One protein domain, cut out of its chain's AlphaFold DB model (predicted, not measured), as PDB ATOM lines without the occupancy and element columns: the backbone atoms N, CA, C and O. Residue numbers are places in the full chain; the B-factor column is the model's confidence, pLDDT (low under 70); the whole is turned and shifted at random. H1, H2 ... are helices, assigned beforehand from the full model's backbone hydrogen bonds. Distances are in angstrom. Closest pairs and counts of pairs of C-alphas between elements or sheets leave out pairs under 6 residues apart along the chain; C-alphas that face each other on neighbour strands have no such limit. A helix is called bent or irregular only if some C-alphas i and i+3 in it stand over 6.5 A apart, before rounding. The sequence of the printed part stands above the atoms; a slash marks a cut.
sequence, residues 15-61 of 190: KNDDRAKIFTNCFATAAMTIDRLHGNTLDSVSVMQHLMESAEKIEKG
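This is residues 15 to 61 of the 190 residues of an uncharacterized protein of Legionella pneumophila (UniProt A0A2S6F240). Three helices make a flat, branched shape: H2 and H3 pack on each other at a steep angle as a small body, and H1 turns off from the beginning of H2 as an arm at nearly a right angle. Residues 15 to 21 of H1 stick out at one end of the long axis, and residues 56 to 61, of which 56 to 59 belong to H3, stick out at the other. The printed part has 47 residues with three named helices in the order H1, H2, H3 and no named strand, and the class is all helix. It is only just loose, close to compact, with a radius of gyration of the C-alphas of 11.7 A, and the C-alphas span 35 by 27 by 13 A.

H1, residues 15 to 24, is joined by a tight link of one residue to H2, residues 26 to 37. The two only just touch, only at the corner by their link, with 3 pairs of C-alphas within 8 A. The closest C-alphas are those of Ile 22 and Ala 28, 5.8 A apart, and H2 touches H1 with residues 28 to 29 alone. Their lines are about perpendicular, at 86 degrees. A short link of 6 residues leads from H2 to H3, residues 44 to 59. H2 and H3 touch, with 16 pairs of C-alphas within 8 A, and their closest C-alphas are those of Ala 31 and Met 48, 5.0 A apart. They run opposite ways at a steep tilt of 49 degrees. H1 and H3 are apart. In H1, H2 and H3 every O i to N i+4 pair is within hydrogen-bond range.

H1 begins at C-alpha 15, at (-45.029, -63.493, 40.662), and measures 14.4 A from first to last C-alpha. H2 begins at C-alpha 26, at (-49.594, -53.565, 25.234), and measures 16.4 A. H3, the longest helix with 16 residues, measures 22.6 A and ends at C-alpha 59, at (-63.417, -47.137, 21.185). No helix is bent or irregular.

The two C-alphas farthest apart are those of Lys 15 and Gly 61, the first and last printed residues, at 36.5 A. Without the stretches that stand free, residues 15 to 21 and 56 to 61, the body has 34 residues, spans 24 by 18 by 11 A and has a radius of gyration of 8.8 A. The printed part has no cut, and neither link is long. The mean pLDDT of the printed part is 89.8. The model's confidence is under 70 at residues 15 to 16, and the mean pLDDT is 74 in H1, 94 in H2 and 95 in H3.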
ATOM      1  N   LYS A  15     -45.806 -64.689  41.040       64.56
ATOM      2  CA  LYS A  15     -45.029 -63.493  40.662       64.56
ATOM      3  C   LYS A  15     -44.510 -63.551  39.222       64.56
ATOM      4  O   LYS A  15     -44.418 -62.520  38.555       64.56
ATOM      5  N   ASN A  16     -44.161 -64.742  38.735       67.06
ATOM      6  CA  ASN A  16     -43.732 -64.938  37.351       67.06
ATOM      7  C   ASN A  16     -44.896 -64.832  36.351       67.06
ATOM      8  O   ASN A  16     -44.704 -64.263  35.278       67.06
ATOM      9  N   ASP A  17     -46.085 -65.329  36.701       72.06
ATOM     10  CA  ASP A  17     -47.299 -65.189  35.883       72.06
ATOM     11  C   ASP A  17     -47.763 -63.724  35.800       72.06
ATOM     12  O   ASP A  17     -48.035 -63.206  34.716       72.06
ATOM     13  N   ASP A  18     -47.737 -63.012  36.927       71.69
ATOM     14  CA  ASP A  18     -48.061 -61.583  36.984       71.69
ATOM     15  C   ASP A  18     -47.072 -60.752  36.153       71.69
ATOM     16  O   ASP A  18     -47.468 -59.865  35.394       71.69
ATOM     17  N   ARG A  19     -45.776 -61.092  36.199       71.38
ATOM     18  CA  ARG A  19     -44.767 -60.494  35.311       71.38
ATOM     19  C   ARG A  19     -45.046 -60.779  33.837       71.38
ATOM     20  O   ARG A  19     -44.935 -59.868  33.021       71.38
ATOM     21  N   ALA A  20     -45.412 -62.008  33.480       74.56
ATOM     22  CA  ALA A  20     -45.723 -62.360  32.096       74.56
ATOM     23  C   ALA A  20     -46.937 -61.576  31.563       74.56
ATOM     24  O   ALA A  20     -46.912 -61.093  30.430       74.56
ATOM     25  N   LYS A  21     -47.968 -61.371  32.390       76.44
ATOM     26  CA  LYS A  21     -49.135 -60.537  32.054       76.44
ATOM     27  C   LYS A  21     -48.761 -59.078  31.799       76.44
ATOM     28  O   LYS A  21     -49.259 -58.476  30.854       76.44
ATOM     29  N   ILE A  22     -47.843 -58.523  32.589       76.06
ATOM     30  CA  ILE A  22     -47.340 -57.157  32.394       76.06
ATOM     31  C   ILE A  22     -46.618 -57.022  31.044       76.06
ATOM     32  O   ILE A  22     -46.894 -56.087  30.300       76.06
ATOM     33  N   PHE A  23     -45.754 -57.970  30.674       78.19
ATOM     34  CA  PHE A  23     -45.040 -57.920  29.387       78.19
ATOM     35  C   PHE A  23     -45.912 -58.242  28.167       78.19
ATOM     36  O   PHE A  23     -45.568 -57.869  27.050       78.19
ATOM     37  N   THR A  24     -47.026 -58.948  28.355       84.25
ATOM     38  CA  THR A  24     -47.969 -59.257  27.265       84.25
ATOM     39  C   THR A  24     -49.040 -58.182  27.090       84.25
ATOM     40  O   THR A  24     -49.645 -58.090  26.024       84.25
ATOM     41  N   ASN A  25     -49.253 -57.328  28.093       91.19
ATOM     42  CA  ASN A  25     -50.147 -56.185  27.990       91.19
ATOM     43  C   ASN A  25     -49.479 -55.039  27.203       91.19
ATOM     44  O   ASN A  25     -48.406 -54.540  27.565       91.19
ATOM     45  N   CYS A  26     -50.126 -54.604  26.118       92.00
ATOM     46  CA  CYS A  26     -49.594 -53.565  25.234       92.00
ATOM     47  C   CYS A  26     -49.466 -52.198  25.926       92.00
ATOM     48  O   CYS A  26     -48.482 -51.498  25.690       92.00
ATOM     49  N   PHE A  27     -50.398 -51.840  26.817       94.75
ATOM     50  CA  PHE A  27     -50.362 -50.580  27.560       94.75
ATOM     51  C   PHE A  27     -49.240 -50.565  28.590       94.75
ATOM     52  O   PHE A  27     -48.517 -49.578  28.686       94.75
ATOM     53  N   ALA A  28     -49.044 -51.669  29.312       92.56
ATOM     54  CA  ALA A  28     -47.951 -51.793  30.269       92.56
ATOM     55  C   ALA A  28     -46.583 -51.694  29.574       92.56
ATOM     56  O   ALA A  28     -45.716 -50.934  30.005       92.56
ATOM     57  N   THR A  29     -46.408 -52.392  28.448       93.75
ATOM     58  CA  THR A  29     -45.162 -52.335  27.665       93.75
ATOM     59  C   THR A  29     -44.908 -50.934  27.097       93.75
ATOM     60  O   THR A  29     -43.777 -50.439  27.143       93.75
ATOM     61  N   ALA A  30     -45.950 -50.264  26.593       94.69
ATOM     62  CA  ALA A  30     -45.854 -48.887  26.113       94.69
ATOM     63  C   ALA A  30     -45.488 -47.920  27.248       94.69
ATOM     64  O   ALA A  30     -44.568 -47.121  27.087       94.69
ATOM     65  N   ALA A  31     -46.134 -48.038  28.408       95.31
ATOM     66  CA  ALA A  31     -45.867 -47.202  29.571       95.31
ATOM     67  C   ALA A  31     -44.424 -47.345  30.073       95.31
ATOM     68  O   ALA A  31     -43.738 -46.340  30.231       95.31
ATOM     69  N   MET A  32     -43.928 -48.580  30.211       93.19
ATOM     70  CA  MET A  32     -42.533 -48.841  30.587       93.19
ATOM     71  C   MET A  32     -41.539 -48.273  29.572       93.19
ATOM     72  O   MET A  32     -40.474 -47.781  29.939       93.19
ATOM     73  N   THR A  33     -41.868 -48.340  28.281       94.06
ATOM     74  CA  THR A  33     -41.016 -47.776  27.228       94.06
ATOM     75  C   THR A  33     -40.998 -46.250  27.297       94.06
ATOM     76  O   THR A  33     -39.927 -45.655  27.205       94.06
ATOM     77  N   ILE A  34     -42.156 -45.613  27.491       95.19
ATOM     78  CA  ILE A  34     -42.274 -44.158  27.646       95.19
ATOM     79  C   ILE A  34     -41.494 -43.690  28.874       95.19
ATOM     80  O   ILE A  34     -40.692 -42.766  28.754       95.19
ATOM     81  N   ASP A  35     -41.679 -44.342  30.018       94.88
ATOM     82  CA  ASP A  35     -40.947 -44.039  31.247       94.88
ATOM     83  C   ASP A  35     -39.431 -44.163  31.038       94.88
ATOM     84  O   ASP A  35     -38.672 -43.226  31.295       94.88
ATOM     85  N   ARG A  36     -38.987 -45.260  30.412       94.75
ATOM     86  CA  ARG A  36     -37.577 -45.463  30.063       94.75
ATOM     87  C   ARG A  36     -37.019 -44.371  29.151       94.75
ATOM     88  O   ARG A  36     -35.893 -43.926  29.371       94.75
ATOM     89  N   LEU A  37     -37.769 -43.936  28.138       94.31
ATOM     90  CA  LEU A  37     -37.356 -42.854  27.234       94.31
ATOM     91  C   LEU A  37     -37.247 -41.497  27.945       94.31
ATOM     92  O   LEU A  37     -36.480 -40.648  27.501       94.31
ATOM     93  N   HIS A  38     -37.959 -41.316  29.059       93.69
ATOM     94  CA  HIS A  38     -37.871 -40.131  29.916       93.69
ATOM     95  C   HIS A  38     -36.852 -40.282  31.058       93.69
ATOM     96  O   HIS A  38     -36.751 -39.406  31.908       93.69
ATOM     97  N   GLY A  39     -36.061 -41.360  31.078       94.44
ATOM     98  CA  GLY A  39     -35.043 -41.581  32.108       94.44
ATOM     99  C   GLY A  39     -35.568 -42.229  33.394       94.44
ATOM    100  O   GLY A  39     -34.941 -42.065  34.437       94.44
ATOM    101  N   ASN A  40     -36.669 -42.986  33.323       93.50
ATOM    102  CA  ASN A  40     -37.334 -43.652  34.455       93.50
ATOM    103  C   ASN A  40     -37.834 -42.674  35.537       93.50
ATOM    104  O   ASN A  40     -37.700 -42.934  36.735       93.50
ATOM    105  N   THR A  41     -38.325 -41.504  35.125       93.69
ATOM    106  CA  THR A  41     -38.796 -40.443  36.032       93.69
ATOM    107  C   THR A  41     -40.316 -40.367  36.138       93.69
ATOM    108  O   THR A  41     -40.830 -39.515  36.862       93.69
ATOM    109  N   LEU A  42     -41.048 -41.177  35.372       92.75
ATOM    110  CA  LEU A  42     -42.503 -41.152  35.305       92.75
ATOM    111  C   LEU A  42     -43.090 -42.284  36.151       92.75
ATOM    112  O   LEU A  42     -42.516 -43.362  36.278       92.75
ATOM    113  N   ASP A  43     -44.286 -42.070  36.697       93.94
ATOM    114  CA  ASP A  43     -45.045 -43.183  37.258       93.94
ATOM    115  C   ASP A  43     -45.629 -44.032  36.120       93.94
ATOM    116  O   ASP A  43     -46.645 -43.686  35.512       93.94
ATOM    117  N   SER A  44     -44.973 -45.158  35.834       90.88
ATOM    118  CA  SER A  44     -45.381 -46.116  34.800       90.88
ATOM    119  C   SER A  44     -46.839 -46.584  34.949       90.88
ATOM    120  O   SER A  44     -47.497 -46.846  33.941       90.88
ATOM    121  N   VAL A  45     -47.374 -46.667  36.175       92.31
ATOM    122  CA  VAL A  45     -48.776 -47.066  36.398       92.31
ATOM    123  C   VAL A  45     -49.727 -45.968  35.926       92.31
ATOM    124  O   VAL A  45     -50.659 -46.255  35.175       92.31
ATOM    125  N   SER A  46     -49.456 -44.709  36.282       94.81
ATOM    126  CA  SER A  46     -50.214 -43.553  35.784       94.81
ATOM    127  C   SER A  46     -50.148 -43.425  34.260       94.81
ATOM    128  O   SER A  46     -51.169 -43.191  33.614       94.81
ATOM    129  N   VAL A  47     -48.972 -43.636  33.653       95.50
ATOM    130  CA  VAL A  47     -48.831 -43.614  32.184       95.50
ATOM    131  C   VAL A  47     -49.698 -44.698  31.540       95.50
ATOM    132  O   VAL A  47     -50.432 -44.416  30.595       95.50
ATOM    133  N   MET A  48     -49.660 -45.926  32.063       95.06
ATOM    134  CA  MET A  48     -50.495 -47.025  31.572       95.06
ATOM    135  C   MET A  48     -51.989 -46.688  31.668       95.06
ATOM    136  O   MET A  48     -52.722 -46.911  30.705       95.06
ATOM    137  N   GLN A  49     -52.426 -46.112  32.792       95.38
ATOM    138  CA  GLN A  49     -53.815 -45.709  33.006       95.38
ATOM    139  C   GLN A  49     -54.268 -44.661  31.976       95.38
ATOM    140  O   GLN A  49     -55.320 -44.818  31.360       95.38
ATOM    141  N   HIS A  50     -53.450 -43.642  31.705       96.06
ATOM    142  CA  HIS A  50     -53.767 -42.640  30.682       96.06
ATOM    143  C   HIS A  50     -53.835 -43.222  29.265       96.06
ATOM    144  O   HIS A  50     -54.685 -42.814  28.471       96.06
ATOM    145  N   LEU A  51     -52.981 -44.200  28.936       95.50
ATOM    146  CA  LEU A  51     -53.054 -44.894  27.648       95.50
ATOM    147  C   LEU A  51     -54.342 -45.722  27.515       95.50
ATOM    148  O   LEU A  51     -54.948 -45.734  26.443       95.50
ATOM    149  N   MET A  52     -54.785 -46.376  28.593       95.25
ATOM    150  CA  MET A  52     -56.068 -47.087  28.625       95.25
ATOM    151  C   MET A  52     -57.248 -46.124  28.437       95.25
ATOM    152  O   MET A  52     -58.111 -46.367  27.597       95.25
ATOM    153  N   GLU A  53     -57.253 -44.987  29.137       95.81
ATOM    154  CA  GLU A  53     -58.284 -43.949  28.992       95.81
ATOM    155  C   GLU A  53     -58.349 -43.374  27.570       95.81
ATOM    156  O   GLU A  53     -59.433 -43.091  27.054       95.81
ATOM    157  N   SER A  54     -57.194 -43.183  26.928       94.88
ATOM    158  CA  SER A  54     -57.102 -42.770  25.524       94.88
ATOM    159  C   SER A  54     -57.716 -43.821  24.592       94.88
ATOM    160  O   SER A  54     -58.577 -43.500  23.766       94.88
ATOM    161  N   ALA A  55     -57.372 -45.099  24.784       94.81
ATOM    162  CA  ALA A  55     -57.934 -46.200  24.006       94.81
ATOM    163  C   ALA A  55     -59.458 -46.319  24.164       94.81
ATOM    164  O   ALA A  55     -60.165 -46.473  23.168       94.81
ATOM    165  N   GLU A  56     -59.986 -46.154  25.379       96.25
ATOM    166  CA  GLU A  56     -61.434 -46.143  25.615       96.25
ATOM    167  C   GLU A  56     -62.147 -44.994  24.886       96.25
ATOM    168  O   GLU A  56     -63.268 -45.159  24.401       96.25
ATOM    169  N   LYS A  57     -61.535 -43.803  24.810       95.00
ATOM    170  CA  LYS A  57     -62.105 -42.673  24.052       95.00
ATOM    171  C   LYS A  57     -62.192 -43.011  22.566       95.00
ATOM    172  O   LYS A  57     -63.212 -42.710  21.943       95.00
ATOM    173  N   ILE A  58     -61.160 -43.653  22.025       93.75
ATOM    174  CA  ILE A  58     -61.115 -44.091  20.626       93.75
ATOM    175  C   ILE A  58     -62.188 -45.152  20.365       93.75
ATOM    176  O   ILE A  58     -62.912 -45.044  19.376       93.75
ATOM    177  N   GLU A  59     -62.356 -46.122  21.268       93.06
ATOM    178  CA  GLU A  59     -63.417 -47.137  21.185       93.06
ATOM    179  C   GLU A  59     -64.817 -46.501  21.175       93.06
ATOM    180  O   GLU A  59     -65.689 -46.904  20.407       93.06
ATOM    181  N   LYS A  60     -65.010 -45.425  21.949       95.19
ATOM    182  CA  LYS A  60     -66.242 -44.611  21.970       95.19
ATOM    183  C   LYS A  60     -66.395 -43.693  20.742       95.19
ATOM    184  O   LYS A  60     -67.327 -42.891  20.691       95.19
ATOM    185  N   GLY A  61     -65.498 -43.781  19.757       92.50
ATOM    186  CA  GLY A  61     -65.533 -43.012  18.509       92.50
ATOM    187  C   GLY A  61     -64.906 -41.616  18.586       92.50
ATOM    188  O   GLY A  61     -64.956 -40.870  17.609       92.50
TER     189      GLY A  61